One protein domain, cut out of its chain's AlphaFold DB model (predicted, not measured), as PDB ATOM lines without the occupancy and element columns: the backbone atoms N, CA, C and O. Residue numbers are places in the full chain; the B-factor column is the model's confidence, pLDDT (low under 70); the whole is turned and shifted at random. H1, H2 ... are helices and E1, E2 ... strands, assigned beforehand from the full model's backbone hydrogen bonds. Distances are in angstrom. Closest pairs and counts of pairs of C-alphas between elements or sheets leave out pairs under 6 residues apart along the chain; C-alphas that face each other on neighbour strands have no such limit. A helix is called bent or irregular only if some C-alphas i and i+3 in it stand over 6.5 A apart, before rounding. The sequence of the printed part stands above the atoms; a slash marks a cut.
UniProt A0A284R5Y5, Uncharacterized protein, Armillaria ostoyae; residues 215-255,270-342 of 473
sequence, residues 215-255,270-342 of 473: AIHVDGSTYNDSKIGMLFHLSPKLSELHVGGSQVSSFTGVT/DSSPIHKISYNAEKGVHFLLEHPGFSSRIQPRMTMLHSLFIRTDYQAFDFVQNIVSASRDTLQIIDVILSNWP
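What this domain is: This is residues 215 to 255 and 270 to 342 of the 473 residues of an uncharacterized protein of Armillaria ostoyae (UniProt A0A284R5Y5). The model is a wall of five parallel strands with three helices in a layer over one side of it and no named helix on the other face. H3 packs on E4 and E5, H2 in the middle of the helix layer only grazes the sheet, and H1, touching H2, stands off from the sheet. The printed part has 114 residues, with three named helices and five named strands in the order E1, H1, E2, E3, H2, E4, H3, E5. The sheet's order is E1, E2, E3, E4, E5; the class is mixed, helices and strands. The whole is compact, with a radius of gyration of the C-alphas of 12.9 A and spans of 32 by 31 by 25 A.

How they stand to each other: Start at strand E1, residues 215 to 219, an edge strand parallel to E2, residues 240 to 243; N 218 and O 242 are within hydrogen-bond range at 2.9 A. E2 is parallel to E3, residues 276 to 279, with N 243 and O 278 at 2.8 A. E3 is parallel to E4, residues 307 to 313, with N 279 and O 309 at 2.8 A. E4 is parallel to the other edge strand, E5, residues 333 to 339, with N 310 and O 335 at 2.8 A. This sheet is twisted, its C-alphas lying up to 4.0 A off the best plane. Helix H1, residues 225 to 234, is not on the sheet. H1 touches H2, residues 292 to 304, at a steep tilt of 42 degrees, the same way; H2 does so with residues 293 to 298 alone, and the closest C-alphas, of Gly 229 and Gly 293, are 5.7 A apart. H2 only grazes the sheet, with residues 298 to 304. H3, residues 314 to 327, is over E4 and E5 at a height over the sheet of 9.3 A, along the strands at 2 degrees to E4 on the local plane; sheet and H3 make two layers, a helix on one face of a sheet. H2 and H3 touch, the closest C-alphas being those of Thr 303 and Ser 327, 4.6 A apart. Three strand-helix-strand units, parallel neighbour strands joined through a helix, have right-handed crossovers: E1, H1, E2; E3, H2, E4; and E4, H3, E5. In H1 every O i to N i+4 pair is within hydrogen-bond range; H3 has 8 of 10, and H2 3 of 9 beside 2 of 10 O i to N i+3 pairs.

Where its parts are: Find C-alpha 215 at (9.063, -40.375, -31.950), where E1 begins. H1 runs 14.3 A from residue 225 to 234. H2 runs 20.6 A from C-alpha 292 at (4.730, -31.839, -13.842) and is irregular, with C-alphas 301 and 304 7.3 A apart. E4 measures 19.5 A. H3 measures 20.1 A and is irregular, with C-alphas 315 and 318 7.5 A apart. E5 measures 19.6 A and ends at C-alpha 339, (25.805, -23.765, -19.353).

The domain as a whole: The two C-alphas farthest apart, of Ser 271 and Pro 342, are 39.3 A apart. Residues 256 to 269 are not printed, and C-alphas 255 and 270 are 24.9 A apart across the cut. The link E3 to H2 is long, with 12 residues. The mean pLDDT of the printed part is 80.4; among the residues under 70 are 219 to 223, 252 to 255 and 281 to 286.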
ATOM      1  N   ALA A 215       8.169 -41.522 -32.016       74.62
ATOM      2  CA  ALA A 215       9.063 -40.375 -31.950       74.62
ATOM      3  C   ALA A 215       8.280 -39.057 -32.046       74.62
ATOM      4  O   ALA A 215       7.456 -38.890 -32.951       74.62
ATOM      5  N   ILE A 216       8.563 -38.133 -31.125       74.56
ATOM      6  CA  ILE A 216       8.112 -36.734 -31.167       74.56
ATOM      7  C   ILE A 216       9.337 -35.853 -31.403       74.56
ATOM      8  O   ILE A 216      10.287 -35.938 -30.626       74.56
ATOM      9  N   HIS A 217       9.291 -34.994 -32.422       76.06
ATOM     10  CA  HIS A 217      10.313 -33.981 -32.695       76.06
ATOM     11  C   HIS A 217       9.698 -32.575 -32.645       76.06
ATOM     12  O   HIS A 217       8.717 -32.302 -33.338       76.06
ATOM     13  N   VAL A 218      10.272 -31.694 -31.819       72.50
ATOM     14  CA  VAL A 218       9.817 -30.313 -31.582       72.50
ATOM     15  C   VAL A 218      11.000 -29.362 -31.745       72.50
ATOM     16  O   VAL A 218      11.709 -29.081 -30.777       72.50
ATOM     17  N   ASP A 219      11.210 -28.853 -32.956       66.75
ATOM     18  CA  ASP A 219      12.380 -28.039 -33.308       66.75
ATOM     19  C   ASP A 219      11.982 -26.596 -33.659       66.75
ATOM     20  O   ASP A 219      10.922 -26.353 -34.241       66.75
ATOM     21  N   GLY A 220      12.816 -25.624 -33.263       62.50
ATOM     22  CA  GLY A 220      12.611 -24.191 -33.530       62.50
ATOM     23  C   GLY A 220      11.302 -23.606 -32.981       62.50
ATOM     24  O   GLY A 220      10.854 -22.558 -33.435       62.50
ATOM     25  N   SER A 221      10.641 -24.298 -32.048       63.88
ATOM     26  CA  SER A 221       9.220 -24.094 -31.737       63.88
ATOM     27  C   SER A 221       8.989 -23.577 -30.318       63.88
ATOM     28  O   SER A 221       9.647 -24.016 -29.378       63.88
ATOM     29  N   THR A 222       7.988 -22.704 -30.145       68.06
ATOM     30  CA  THR A 222       7.566 -22.201 -28.823       68.06
ATOM     31  C   THR A 222       6.327 -22.942 -28.302       68.06
ATOM     32  O   THR A 222       5.264 -22.942 -28.940       68.06
ATOM     33  N   TYR A 223       6.428 -23.551 -27.120       68.75
ATOM     34  CA  TYR A 223       5.352 -24.328 -26.489       68.75
ATOM     35  C   TYR A 223       5.090 -23.930 -25.025       68.75
ATOM     36  O   TYR A 223       5.838 -23.160 -24.425       68.75
ATOM     37  N   ASN A 224       3.973 -24.402 -24.458       70.19
ATOM     38  CA  ASN A 224       3.506 -24.084 -23.100       70.19
ATOM     39  C   ASN A 224       2.894 -25.319 -22.409       70.19
ATOM     40  O   ASN A 224       2.768 -26.375 -23.038       70.19
ATOM     41  N   ASP A 225       2.517 -25.175 -21.132       69.25
ATOM     42  CA  ASP A 225       2.001 -26.251 -20.264       69.25
ATOM     43  C   ASP A 225       0.891 -27.083 -20.941       69.25
ATOM     44  O   ASP A 225       0.958 -28.312 -21.002       69.25
ATOM     45  N   SER A 226      -0.103 -26.409 -21.536       67.12
ATOM     46  CA  SER A 226      -1.240 -27.047 -22.214       67.12
ATOM     47  C   SER A 226      -0.803 -27.859 -23.441       67.12
ATOM     48  O   SER A 226      -1.193 -29.022 -23.578       67.12
ATOM     49  N   LYS A 227       0.059 -27.290 -24.302       67.56
ATOM     50  CA  LYS A 227       0.566 -27.980 -25.503       67.56
ATOM     51  C   LYS A 227       1.365 -29.239 -25.134       67.56
ATOM     52  O   LYS A 227       1.180 -30.287 -25.749       67.56
ATOM     53  N   ILE A 228       2.219 -29.153 -24.114       70.94
ATOM     54  CA  ILE A 228       3.068 -30.262 -23.654       70.94
ATOM     55  C   ILE A 228       2.268 -31.345 -22.929       70.94
ATOM     56  O   ILE A 228       2.436 -32.528 -23.225       70.94
ATOM     57  N   GLY A 229       1.379 -30.965 -22.006       67.25
ATOM     58  CA  GLY A 229       0.518 -31.916 -21.298       67.25
ATOM     59  C   GLY A 229      -0.335 -32.743 -22.262       67.25
ATOM     60  O   GLY A 229      -0.491 -33.950 -22.077       67.25
ATOM     61  N   MET A 230      -0.808 -32.111 -23.338       66.06
ATOM     62  CA  MET A 230      -1.532 -32.767 -24.421       66.06
ATOM     63  C   MET A 230      -0.640 -33.698 -25.260       66.06
ATOM     64  O   MET A 230      -1.019 -34.848 -25.469       66.06
ATOM     65  N   LEU A 231       0.554 -33.263 -25.687       70.00
ATOM     66  CA  LEU A 231       1.505 -34.111 -26.427       70.00
ATOM     67  C   LEU A 231       1.872 -35.383 -25.647       70.00
ATOM     68  O   LEU A 231       1.763 -36.488 -26.173       70.00
ATOM     69  N   PHE A 232       2.233 -35.254 -24.368       74.44
ATOM     70  CA  PHE A 232       2.549 -36.410 -23.520       74.44
ATOM     71  C   PHE A 232       1.337 -37.305 -23.249       74.44
ATOM     72  O   PHE A 232       1.505 -38.495 -22.995       74.44
ATOM     73  N   HIS A 233       0.118 -36.768 -23.301       70.38
ATOM     74  CA  HIS A 233      -1.088 -37.572 -23.157       70.38
ATOM     75  C   HIS A 233      -1.439 -38.372 -24.412       70.38
ATOM     76  O   HIS A 233      -1.884 -39.513 -24.302       70.38
ATOM     77  N   LEU A 234      -1.231 -37.788 -25.589       64.44
ATOM     78  CA  LEU A 234      -1.590 -38.388 -26.871       64.44
ATOM     79  C   LEU A 234      -0.543 -39.397 -27.381       64.44
ATOM     80  O   LEU A 234      -0.799 -40.095 -28.359       64.44
ATOM     81  N   SER A 235       0.612 -39.516 -26.714       70.62
ATOM     82  CA  SER A 235       1.739 -40.367 -27.129       70.62
ATOM     83  C   SER A 235       2.127 -41.452 -26.096       70.62
ATOM     84  O   SER A 235       3.281 -41.517 -25.652       70.62
ATOM     85  N   PRO A 236       1.215 -42.380 -25.731       73.06
ATOM     86  CA  PRO A 236       1.494 -43.449 -24.761       73.06
ATOM     87  C   PRO A 236       2.567 -44.453 -25.231       73.06
ATOM     88  O   PRO A 236       3.138 -45.176 -24.418       73.06
ATOM     89  N   LYS A 237       2.890 -44.485 -26.536       76.56
ATOM     90  CA  LYS A 237       3.933 -45.351 -27.128       76.56
ATOM     91  C   LYS A 237       5.253 -44.644 -27.453       76.56
ATOM     92  O   LYS A 237       6.114 -45.239 -28.097       76.56
ATOM     93  N   LEU A 238       5.431 -43.406 -26.984       81.44
ATOM     94  CA  LEU A 238       6.665 -42.636 -27.154       81.44
ATOM     95  C   LEU A 238       7.910 -43.426 -26.700       81.44
ATOM     96  O   LEU A 238       8.018 -43.774 -25.530       81.44
ATOM     97  N   SER A 239       8.854 -43.673 -27.604       87.06
ATOM     98  CA  SER A 239      10.178 -44.228 -27.293       87.06
ATOM     99  C   SER A 239      11.313 -43.223 -27.507       87.06
ATOM    100  O   SER A 239      12.388 -43.400 -26.934       87.06
ATOM    101  N   GLU A 240      11.096 -42.175 -28.307       88.50
ATOM    102  CA  GLU A 240      12.083 -41.134 -28.606       88.50
ATOM    103  C   GLU A 240      11.480 -39.732 -28.443       88.50
ATOM    104  O   GLU A 240      10.497 -39.391 -29.098       88.50
ATOM    105  N   LEU A 241      12.082 -38.899 -27.593       87.38
ATOM    106  CA  LEU A 241      11.695 -37.496 -27.426       87.38
ATOM    107  C   LEU A 241      12.818 -36.587 -27.926       87.38
ATOM    108  O   LEU A 241      13.920 -36.608 -27.385       87.38
ATOM    109  N   HIS A 242      12.524 -35.779 -28.936       85.31
ATOM    110  CA  HIS A 242      13.430 -34.806 -29.528       85.31
ATOM    111  C   HIS A 242      12.850 -33.402 -29.389       85.31
ATOM    112  O   HIS A 242      11.737 -33.127 -29.827       85.31
ATOM    113  N   VAL A 243      13.612 -32.508 -28.771       82.44
ATOM    114  CA  VAL A 243      13.212 -31.130 -28.511       82.44
ATOM    115  C   VAL A 243      14.412 -30.228 -28.765       82.44
ATOM    116  O   VAL A 243      15.419 -30.296 -28.062       82.44
ATOM    117  N   GLY A 244      14.313 -29.392 -29.787       71.31
ATOM    118  CA  GLY A 244      15.350 -28.451 -30.180       71.31
ATOM    119  C   GLY A 244      16.557 -29.086 -30.884       71.31
ATOM    120  O   GLY A 244      17.673 -28.585 -30.768       71.31
ATOM    121  N   GLY A 245      16.370 -30.218 -31.567       68.25
ATOM    122  CA  GLY A 245      17.448 -31.017 -32.154       68.25
ATOM    123  C   GLY A 245      18.240 -30.280 -33.240       68.25
ATOM    124  O   GLY A 245      19.466 -30.211 -33.165       68.25
ATOM    125  N   SER A 246      17.548 -29.721 -34.234       64.62
ATOM    126  CA  SER A 246      18.140 -28.939 -35.332       64.62
ATOM    127  C   SER A 246      18.174 -27.428 -35.066       64.62
ATOM    128  O   SER A 246      19.104 -26.746 -35.497       64.62
ATOM    129  N   GLN A 247      17.186 -26.906 -34.336       62.31
ATOM    130  CA  GLN A 247      17.035 -25.493 -33.982       62.31
ATOM    131  C   GLN A 247      16.527 -25.378 -32.549       62.31
ATOM    132  O   GLN A 247      15.628 -26.125 -32.177       62.31
ATOM    133  N   VAL A 248      17.054 -24.433 -31.767       66.62
ATOM    134  CA  VAL A 248      16.668 -24.234 -30.360       66.62
ATOM    135  C   VAL A 248      15.169 -23.925 -30.260       66.62
ATOM    136  O   VAL A 248      14.686 -22.973 -30.869       66.62
ATOM    137  N   SER A 249      14.442 -24.746 -29.504       70.12
ATOM    138  CA  SER A 249      13.026 -24.523 -29.173       70.12
ATOM    139  C   SER A 249      12.887 -23.614 -27.939       70.12
ATOM    140  O   SER A 249      13.882 -23.061 -27.476       70.12
ATOM    141  N   SER A 250      11.671 -23.384 -27.431       70.56
ATOM    142  CA  SER A 250      11.470 -22.666 -26.162       70.56
ATOM    143  C   SER A 250      10.168 -23.024 -25.438       70.56
ATOM    144  O   SER A 250       9.099 -23.155 -26.040       70.56
ATOM    145  N   PHE A 251      10.246 -23.127 -24.112       73.69
ATOM    146  CA  PHE A 251       9.101 -23.286 -23.218       73.69
ATOM    147  C   PHE A 251       8.710 -21.945 -22.597       73.69
ATOM    148  O   PHE A 251       9.555 -21.155 -22.186       73.69
ATOM    149  N   THR A 252       7.406 -21.683 -22.540       68.75
ATOM    150  CA  THR A 252       6.829 -20.419 -22.042       68.75
ATOM    151  C   THR A 252       5.853 -20.612 -20.882       68.75
ATOM    152  O   THR A 252       5.264 -19.640 -20.415       68.75
ATOM    153  N   GLY A 253       5.670 -21.848 -20.408       62.59
ATOM    154  CA  GLY A 253       4.811 -22.163 -19.270       62.59
ATOM    155  C   GLY A 253       5.607 -22.737 -18.105       62.59
ATOM    156  O   GLY A 253       6.318 -23.707 -18.282       62.59
ATOM    157  N   VAL A 254       5.472 -22.149 -16.919       59.38
ATOM    158  CA  VAL A 254       5.329 -22.897 -15.656       59.38
ATOM    159  C   VAL A 254       4.242 -22.139 -14.910       59.38
ATOM    160  O   VAL A 254       4.472 -21.369 -13.975       59.38
ATOM    161  N   THR A 255       3.021 -22.267 -15.416       47.28
ATOM    162  CA  THR A 255       1.855 -21.681 -14.769       47.28
ATOM    163  C   THR A 255       1.372 -22.679 -13.727       47.28
ATOM    164  O   THR A 255       0.848 -23.731 -14.077       47.28
ATOM    165  N   ASP A 270       0.566 -46.692 -19.888       59.97
ATOM    166  CA  ASP A 270       1.766 -45.941 -20.325       59.97
ATOM    167  C   ASP A 270       3.072 -46.756 -20.148       59.97
ATOM    168  O   ASP A 270       4.053 -46.349 -19.527       59.97
ATOM    169  N   SER A 271       3.071 -47.961 -20.708       63.75
ATOM    170  CA  SER A 271       4.015 -49.056 -20.466       63.75
ATOM    171  C   SER A 271       5.227 -49.068 -21.401       63.75
ATOM    172  O   SER A 271       6.146 -49.864 -21.208       63.75
ATOM    173  N   SER A 272       5.252 -48.212 -22.428       80.12
ATOM    174  CA  SER A 272       6.320 -48.221 -23.436       80.12
ATOM    175  C   SER A 272       7.564 -47.484 -22.920       80.12
ATOM    176  O   SER A 272       7.466 -46.279 -22.667       80.12
ATOM    177  N   PRO A 273       8.731 -48.134 -22.771       88.88
ATOM    178  CA  PRO A 273       9.946 -47.457 -22.327       88.88
ATOM    179  C   PRO A 273      10.408 -46.378 -23.315       88.88
ATOM    180  O   PRO A 273      10.253 -46.511 -24.529       88.88
ATOM    181  N   ILE A 274      11.031 -45.331 -22.778       90.88
ATOM    182  CA  ILE A 274      11.719 -44.295 -23.550       90.88
ATOM    183  C   ILE A 274      13.190 -44.685 -23.657       90.88
ATOM    184  O   ILE A 274      13.874 -44.856 -22.652       90.88
ATOM    185  N   HIS A 275      13.669 -44.823 -24.890       92.81
ATOM    186  CA  HIS A 275      15.020 -45.268 -25.220       92.81
ATOM    187  C   HIS A 275      15.953 -44.125 -25.615       92.81
ATOM    188  O   HIS A 275      17.171 -44.283 -25.506       92.81
ATOM    189  N   LYS A 276      15.410 -42.977 -26.040       94.12
ATOM    190  CA  LYS A 276      16.206 -41.834 -26.492       94.12
ATOM    191  C   LYS A 276      15.574 -40.498 -26.126       94.12
ATOM    192  O   LYS A 276      14.379 -40.288 -26.322       94.12
ATOM    193  N   ILE A 277      16.401 -39.585 -25.629       92.50
ATOM    194  CA  ILE A 277      16.038 -38.195 -25.352       92.50
ATOM    195  C   ILE A 277      17.086 -37.289 -25.978       92.50
ATOM    196  O   ILE A 277      18.283 -37.474 -25.773       92.50
ATOM    197  N   SER A 278      16.621 -36.286 -26.710       90.62
ATOM    198  CA  SER A 278      17.403 -35.153 -27.175       90.62
ATOM    199  C   SER A 278      16.680 -33.879 -26.763       90.62
ATOM    200  O   SER A 278      15.524 -33.687 -27.128       90.62
ATOM    201  N   TYR A 279      17.332 -33.035 -25.971       89.00
ATOM    202  CA  TYR A 279      16.748 -31.815 -25.430       89.00
ATOM    203  C   TYR A 279      17.784 -30.681 -25.448       89.00
ATOM    204  O   TYR A 279      18.801 -30.729 -24.758       89.00
ATOM    205  N   ASN A 280      17.535 -29.679 -26.288       83.19
ATOM    206  CA  ASN A 280      18.399 -28.534 -26.579       83.19
ATOM    207  C   ASN A 280      17.514 -27.289 -26.778       83.19
ATOM    208  O   ASN A 280      17.393 -26.765 -27.885       83.19
ATOM    209  N   ALA A 281      16.773 -26.907 -25.731       63.75
ATOM    210  CA  ALA A 281      15.503 -26.203 -25.927       63.75
ATOM    211  C   ALA A 281      15.141 -25.082 -24.942       63.75
ATOM    212  O   ALA A 281      14.110 -24.468 -25.143       63.75
ATOM    213  N   GLU A 282      15.923 -24.751 -23.911       64.75
ATOM    214  CA  GLU A 282      15.598 -23.580 -23.076       64.75
ATOM    215  C   GLU A 282      16.831 -22.918 -22.461       64.75
ATOM    216  O   GLU A 282      17.880 -23.536 -22.268       64.75
ATOM    217  N   LYS A 283      16.648 -21.646 -22.094       59.97
ATOM    218  CA  LYS A 283      17.564 -20.856 -21.276       59.97
ATOM    219  C   LYS A 283      16.824 -20.050 -20.220       59.97
ATOM    220  O   LYS A 283      15.742 -19.531 -20.476       59.97
ATOM    221  N   GLY A 284      17.469 -19.852 -19.072       63.44
ATOM    222  CA  GLY A 284      16.932 -19.037 -17.982       63.44
ATOM    223  C   GLY A 284      16.171 -19.845 -16.931       63.44
ATOM    224  O   GLY A 284      16.787 -20.483 -16.084       63.44
ATOM    225  N   VAL A 285      14.846 -19.738 -16.911       59.03
ATOM    226  CA  VAL A 285      13.957 -20.404 -15.941       59.03
ATOM    227  C   VAL A 285      12.810 -21.071 -16.689       59.03
ATOM    228  O   VAL A 285      12.510 -20.638 -17.798       59.03
ATOM    229  N   HIS A 286      12.146 -22.042 -16.054       68.25
ATOM    230  CA  HIS A 286      10.975 -22.742 -16.593       68.25
ATOM    231  C   HIS A 286      11.346 -23.679 -17.747       68.25
ATOM    232  O   HIS A 286      11.174 -23.359 -18.919       68.25
ATOM    233  N   PHE A 287      11.873 -24.852 -17.389       75.69
ATOM    234  CA  PHE A 287      12.295 -25.880 -18.347       75.69
ATOM    235  C   PHE A 287      11.205 -26.938 -18.548       75.69
ATOM    236  O   PHE A 287      10.521 -27.328 -17.604       75.69
ATOM    237  N   LEU A 288      11.110 -27.514 -19.747       79.94
ATOM    238  CA  LEU A 288      10.261 -28.675 -20.034       79.94
ATOM    239  C   LEU A 288      10.533 -29.844 -19.070       79.94
ATOM    240  O   LEU A 288       9.616 -30.572 -18.696       79.94
ATOM    241  N   LEU A 289      11.792 -30.001 -18.653       83.06
ATOM    242  CA  LEU A 289      12.225 -31.017 -17.689       83.06
ATOM    243  C   LEU A 289      11.624 -30.804 -16.283       83.06
ATOM    244  O   LEU A 289      11.514 -31.766 -15.529       83.06
ATOM    245  N   GLU A 290      11.215 -29.574 -15.943       79.88
ATOM    246  CA  GLU A 290      10.537 -29.222 -14.684       79.88
ATOM    247  C   GLU A 290       9.014 -29.436 -14.747       79.88
ATOM    248  O   GLU A 290       8.352 -29.463 -13.708       79.88
ATOM    249  N   HIS A 291       8.437 -29.577 -15.947       80.31
ATOM    250  CA  HIS A 291       6.989 -29.643 -16.129       80.31
ATOM    251  C   HIS A 291       6.386 -30.864 -15.399       80.31
ATOM    252  O   HIS A 291       6.835 -31.992 -15.627       80.31
ATOM    253  N   PRO A 292       5.310 -30.720 -14.596       77.56
ATOM    254  CA  PRO A 292       4.730 -31.839 -13.842       77.56
ATOM    255  C   PRO A 292       4.323 -33.039 -14.709       77.56
ATOM    256  O   PRO A 292       4.436 -34.187 -14.278       77.56
ATOM    257  N   GLY A 293       3.893 -32.800 -15.954       76.56
ATOM    258  CA  GLY A 293       3.597 -33.859 -16.924       76.56
ATOM    259  C   GLY A 293       4.831 -34.648 -17.382       76.56
ATOM    260  O   GLY A 293       4.714 -35.834 -17.678       76.56
ATOM    261  N   PHE A 294       6.016 -34.029 -17.399       83.00
ATOM    262  CA  PHE A 294       7.276 -34.716 -17.692       83.00
ATOM    263  C   PHE A 294       7.629 -35.676 -16.551       83.00
ATOM    264  O   PHE A 294       7.762 -36.878 -16.778       83.00
ATOM    265  N   SER A 295       7.673 -35.178 -15.314       81.69
ATOM    266  CA  SER A 295       8.030 -35.965 -14.125       81.69
ATOM    267  C   SER A 295       7.030 -37.083 -13.808       81.69
ATOM    268  O   SER A 295       7.420 -38.142 -13.323       81.69
ATOM    269  N   SER A 296       5.738 -36.878 -14.090       80.75
ATOM    270  CA  SER A 296       4.688 -37.873 -13.809       80.75
ATOM    271  C   SER A 296       4.485 -38.922 -14.905       80.75
ATOM    272  O   SER A 296       4.061 -40.028 -14.583       80.75
ATOM    273  N   ARG A 297       4.773 -38.609 -16.179       80.75
ATOM    274  CA  ARG A 297       4.502 -39.523 -17.309       80.75
ATOM    275  C   ARG A 297       5.743 -39.964 -18.063       80.75
ATOM    276  O   ARG A 297       5.846 -41.129 -18.420       80.75
ATOM    277  N   ILE A 298       6.678 -39.054 -18.319       85.62
ATOM    278  CA  ILE A 298       7.836 -39.313 -19.182       85.62
ATOM    279  C   ILE A 298       8.995 -39.878 -18.353       85.62
ATOM    280  O   ILE A 298       9.524 -40.934 -18.689       85.62
ATOM    281  N   GLN A 299       9.340 -39.245 -17.227       85.81
ATOM    282  CA  GLN A 299      10.450 -39.660 -16.361       85.81
ATOM    283  C   GLN A 299      10.366 -41.124 -15.867       85.81
ATOM    284  O   GLN A 299      11.388 -41.810 -15.937       85.81
ATOM    285  N   PRO A 300       9.204 -41.671 -15.440       88.06
ATOM    286  CA  PRO A 300       9.122 -43.064 -14.980       88.06
ATOM    287  C   PRO A 300       9.432 -44.095 -16.075       88.06
ATOM    288  O   PRO A 300       9.823 -45.221 -15.775       88.06
ATOM    289  N   ARG A 301       9.286 -43.709 -17.350       88.00
ATOM    290  CA  ARG A 301       9.504 -44.564 -18.527       88.00
ATOM    291  C   ARG A 301      10.967 -44.571 -18.998       88.00
ATOM    292  O   ARG A 301      11.291 -45.300 -19.931       88.00
ATOM    293  N   MET A 302      11.851 -43.790 -18.368       89.94
ATOM    294  CA  MET A 302      13.261 -43.629 -18.768       89.94
ATOM    295  C   MET A 302      14.212 -44.698 -18.220       89.94
ATOM    296  O   MET A 302      15.384 -44.692 -18.564       89.94
ATOM    297  N   THR A 303      13.757 -45.650 -17.407       89.50
ATOM    298  CA  THR A 303      14.634 -46.687 -16.814       89.50
ATOM    299  C   THR A 303      15.388 -47.546 -17.846       89.50
ATOM    300  O   THR A 303      16.397 -48.171 -17.521       89.50
ATOM    301  N   MET A 304      14.928 -47.547 -19.102       92.00
ATOM    302  CA  MET A 304      15.531 -48.227 -20.255       92.00
ATOM    303  C   MET A 304      16.069 -47.237 -21.312       92.00
ATOM    304  O   MET A 304      16.025 -47.516 -22.516       92.00
ATOM    305  N   LEU A 305      16.514 -46.051 -20.881       95.31
ATOM    306  CA  LEU A 305      17.063 -45.006 -21.742       95.31
ATOM    307  C   LEU A 305      18.496 -45.352 -22.167       95.31
ATOM    308  O   LEU A 305      19.415 -45.354 -21.358       95.31
ATOM    309  N   HIS A 306      18.698 -45.575 -23.465       96.38
ATOM    310  CA  HIS A 306      20.005 -45.895 -24.046       96.38
ATOM    311  C   HIS A 306      20.795 -44.649 -24.461       96.38
ATOM    312  O   HIS A 306      22.022 -44.685 -24.532       96.38
ATOM    313  N   SER A 307      20.103 -43.556 -24.793       97.00
ATOM    314  CA  SER A 307      20.706 -42.353 -25.370       97.00
ATOM    315  C   SER A 307      20.140 -41.076 -24.761       97.00
ATOM    316  O   SER A 307      18.947 -40.797 -24.879       97.00
ATOM    317  N   LEU A 308      21.018 -40.277 -24.161       96.44
ATOM    318  CA  LEU A 308      20.708 -38.995 -23.546       96.44
ATOM    319  C   LEU A 308      21.553 -37.895 -24.192       96.44
ATOM    320  O   LEU A 308      22.772 -37.899 -24.057       96.44
ATOM    321  N   PHE A 309      20.903 -36.938 -24.849       93.94
ATOM    322  CA  PHE A 309      21.520 -35.714 -25.354       93.94
ATOM    323  C   PHE A 309      20.830 -34.520 -24.687       93.94
ATOM    324  O   PHE A 309      19.658 -34.264 -24.954       93.94
ATOM    325  N   ILE A 310      21.522 -33.794 -23.811       91.25
ATOM    326  CA  ILE A 310      20.992 -32.618 -23.113       91.25
ATOM    327  C   ILE A 310      21.945 -31.436 -23.259       91.25
ATOM    328  O   ILE A 310      23.129 -31.528 -22.940       91.25
ATOM    329  N   ARG A 311      21.407 -30.296 -23.696       87.69
ATOM    330  CA  ARG A 311      22.097 -29.006 -23.769       87.69
ATOM    331  C   ARG A 311      21.169 -27.937 -23.206       87.69
ATOM    332  O   ARG A 311      20.141 -27.630 -23.796       87.69
ATOM    333  N   THR A 312      21.479 -27.440 -22.015       85.62
ATOM    334  CA  THR A 312      20.606 -26.519 -21.270       85.62
ATOM    335  C   THR A 312      21.410 -25.763 -20.212       85.62
ATOM    336  O   THR A 312      22.617 -25.966 -20.074       85.62
ATOM    337  N   ASP A 313      20.760 -24.888 -19.455       84.69
ATOM    338  CA  ASP A 313      21.395 -24.147 -18.371       84.69
ATOM    339  C   ASP A 313      21.471 -24.950 -17.058       84.69
ATOM    340  O   ASP A 313      20.749 -25.921 -16.824       84.69
ATOM    341  N   TYR A 314      22.389 -24.535 -16.182       84.19
ATOM    342  CA  TYR A 314      22.749 -25.235 -14.947       84.19
ATOM    343  C   TYR A 314      21.585 -25.525 -13.984       84.19
ATOM    344  O   TYR A 314      21.684 -26.453 -13.181       84.19
ATOM    345  N   GLN A 315      20.498 -24.749 -14.032       85.38
ATOM    346  CA  GLN A 315      19.319 -24.922 -13.179       85.38
ATOM    347  C   GLN A 315      18.699 -26.316 -13.348       85.38
ATOM    348  O   GLN A 315      18.280 -26.923 -12.366       85.38
ATOM    349  N   ALA A 316      18.727 -26.870 -14.565       86.62
ATOM    350  CA  ALA A 316      18.199 -28.200 -14.852       86.62
ATOM    351  C   ALA A 316      19.061 -29.351 -14.286       86.62
ATOM    352  O   ALA A 316      18.667 -30.511 -14.407       86.62
ATOM    353  N   PHE A 317      20.220 -29.069 -13.664       89.44
ATOM    354  CA  PHE A 317      21.176 -30.083 -13.191       89.44
ATOM    355  C   PHE A 317      20.516 -31.215 -12.395       89.44
ATOM    356  O   PHE A 317      20.784 -32.382 -12.673       89.44
ATOM    357  N   ASP A 318      19.660 -30.897 -11.417       90.12
ATOM    358  CA  ASP A 318      19.099 -31.921 -10.525       90.12
ATOM    359  C   ASP A 318      18.124 -32.851 -11.286       90.12
ATOM    360  O   ASP A 318      18.081 -34.053 -11.021       90.12
ATOM    361  N   PHE A 319      17.432 -32.350 -12.319       90.00
ATOM    362  CA  PHE A 319      16.624 -33.172 -13.231       90.00
ATOM    363  C   PHE A 319      17.494 -34.065 -14.118       90.00
ATOM    364  O   PHE A 319      17.223 -35.257 -14.241       90.00
ATOM    365  N   VAL A 320      18.578 -33.526 -14.681       92.31
ATOM    366  CA  VAL A 320      19.523 -34.304 -15.499       92.31
ATOM    367  C   VAL A 320      20.189 -35.406 -14.674       92.31
ATOM    368  O   VAL A 320      20.260 -36.549 -15.125       92.31
ATOM    369  N   GLN A 321      20.602 -35.110 -13.437       94.56
ATOM    370  CA  GLN A 321      21.133 -36.112 -12.514       94.56
ATOM    371  C   GLN A 321      20.093 -37.196 -12.207       94.56
ATOM    372  O   GLN A 321      20.451 -38.372 -12.169       94.56
ATOM    373  N   ASN A 322      18.817 -36.845 -12.025       93.06
ATOM    374  CA  ASN A 322      17.756 -37.829 -11.802       93.06
ATOM    375  C   ASN A 322      17.551 -38.749 -13.017       93.06
ATOM    376  O   ASN A 322      17.429 -39.959 -12.834       93.06
ATOM    377  N   ILE A 323      17.578 -38.212 -14.244       94.06
ATOM    378  CA  ILE A 323      17.486 -39.006 -15.485       94.06
ATOM    379  C   ILE A 323      18.676 -39.970 -15.593       94.06
ATOM    380  O   ILE A 323      18.478 -41.170 -15.785       94.06
ATOM    381  N   VAL A 324      19.906 -39.478 -15.401       95.31
ATOM    382  CA  VAL A 324      21.123 -40.310 -15.423       95.31
ATOM    383  C   VAL A 324      21.071 -41.397 -14.347       95.31
ATOM    384  O   VAL A 324      21.326 -42.561 -14.636       95.31
ATOM    385  N   SER A 325      20.665 -41.055 -13.124       94.44
ATOM    386  CA  SER A 325      20.610 -42.004 -12.001       94.44
ATOM    387  C   SER A 325      19.553 -43.095 -12.198       94.44
ATOM    388  O   SER A 325      19.798 -44.244 -11.838       94.44
ATOM    389  N   ALA A 326      18.398 -42.751 -12.781       92.12
ATOM    390  CA  ALA A 326      17.317 -43.694 -13.075       92.12
ATOM    391  C   ALA A 326      17.634 -44.645 -14.244       92.12
ATOM    392  O   ALA A 326      17.043 -45.719 -14.327       92.12
ATOM    393  N   SER A 327      18.561 -44.252 -15.124       94.88
ATOM    394  CA  SER A 327      18.860 -44.941 -16.391       94.88
ATOM    395  C   SER A 327      20.287 -45.505 -16.463       94.88
ATOM    396  O   SER A 327      20.713 -46.008 -17.499       94.88
ATOM    397  N   ARG A 328      21.057 -45.410 -15.372       94.62
ATOM    398  CA  ARG A 328      22.495 -45.742 -15.313       94.62
ATOM    399  C   ARG A 328      22.837 -47.142 -15.842       94.62
ATOM    400  O   ARG A 328      23.896 -47.339 -16.424       94.62
ATOM    401  N   ASP A 329      21.937 -48.103 -15.647       94.25
ATOM    402  CA  ASP A 329      22.158 -49.508 -15.983       94.25
ATOM    403  C   ASP A 329      21.893 -49.800 -17.483       94.25
ATOM    404  O   ASP A 329      22.190 -50.895 -17.956       94.25
ATOM    405  N   THR A 330      21.367 -48.824 -18.244       95.88
ATOM    406  CA  THR A 330      21.025 -48.941 -19.679       95.88
ATOM    407  C   THR A 330      21.620 -47.846 -20.579       95.88
ATOM    408  O   THR A 330      21.713 -48.051 -21.792       95.88
ATOM    409  N   LEU A 331      22.087 -46.724 -20.018       96.25
ATOM    410  CA  LEU A 331      22.677 -45.602 -20.762       96.25
ATOM    411  C   LEU A 331      23.998 -45.958 -21.462       96.25
ATOM    412  O   LEU A 331      25.034 -46.121 -20.823       96.25
ATOM    413  N   GLN A 332      23.969 -45.974 -22.797       97.12
ATOM    414  CA  GLN A 332      25.133 -46.205 -23.664       97.12
ATOM    415  C   GLN A 332      25.751 -44.899 -24.183       97.12
ATOM    416  O   GLN A 332      26.967 -44.813 -24.362       97.12
ATOM    417  N   ILE A 333      24.924 -43.878 -24.431       97.44
ATOM    418  CA  ILE A 333      25.347 -42.569 -24.946       97.44
ATOM    419  C   ILE A 333      24.855 -41.476 -24.000       97.44
ATOM    420  O   ILE A 333      23.652 -41.355 -23.761       97.44
ATOM    421  N   ILE A 334      25.784 -40.668 -23.489       97.44
ATOM    422  CA  ILE A 334      25.518 -39.565 -22.560       97.44
ATOM    423  C   ILE A 334      26.220 -38.310 -23.098       97.44
ATOM    424  O   ILE A 334      27.409 -38.155 -22.858       97.44
ATOM    425  N   ASP A 335      25.526 -37.424 -23.819       95.25
ATOM    426  CA  ASP A 335      26.007 -36.081 -24.202       95.25
ATOM    427  C   ASP A 335      25.296 -35.018 -23.354       95.25
ATOM    428  O   ASP A 335      24.153 -34.663 -23.634       95.25
ATOM    429  N   VAL A 336      25.938 -34.532 -22.289       93.38
ATOM    430  CA  VAL A 336      25.361 -33.558 -21.349       93.38
ATOM    431  C   VAL A 336      26.219 -32.296 -21.269       93.38
ATOM    432  O   VAL A 336      27.362 -32.308 -20.808       93.38
ATOM    433  N   ILE A 337      25.628 -31.169 -21.655       88.81
ATOM    434  CA  ILE A 337      26.231 -29.837 -21.596       88.81
ATOM    435  C   ILE A 337      25.342 -28.936 -20.735       88.81
ATOM    436  O   ILE A 337      24.184 -28.697 -21.078       88.81
ATOM    437  N   LEU A 338      25.901 -28.426 -19.634       86.06
ATOM    438  CA  LEU A 338      25.218 -27.516 -18.708       86.06
ATOM    439  C   LEU A 338      25.925 -26.157 -18.680       86.06
ATOM    440  O   LEU A 338      27.071 -26.066 -18.234       86.06
ATOM    441  N   SER A 339      25.249 -25.111 -19.158       80.31
ATOM    442  CA  SER A 339      25.805 -23.765 -19.353       80.31
ATOM    443  C   SER A 339      25.314 -22.717 -18.341       80.31
ATOM    444  O   SER A 339      24.461 -22.979 -17.495       80.31
ATOM    445  N   ASN A 340      25.868 -21.503 -18.446       78.25
ATOM    446  CA  ASN A 340      25.481 -20.299 -17.698       78.25
ATOM    447  C   ASN A 340      25.601 -20.417 -16.159       78.25
ATOM    448  O   ASN A 340      24.795 -19.832 -15.433       78.25
ATOM    449  N   TRP A 341      26.605 -21.138 -15.644       78.19
ATOM    450  CA  TRP A 341      26.836 -21.252 -14.197       78.19
ATOM    451  C   TRP A 341      27.153 -19.873 -13.579       78.19
ATOM    452  O   TRP A 341      28.109 -19.215 -13.993       78.19
ATOM    453  N   PRO A 342      26.410 -19.395 -12.562       77.19
ATOM    454  CA  PRO A 342      26.672 -18.092 -11.971       77.19
ATOM    455  C   PRO A 342      28.009 -18.107 -11.237       77.19
ATOM    456  O   PRO A 342      28.230 -18.961 -10.388       77.19
TER     457      PRO A 342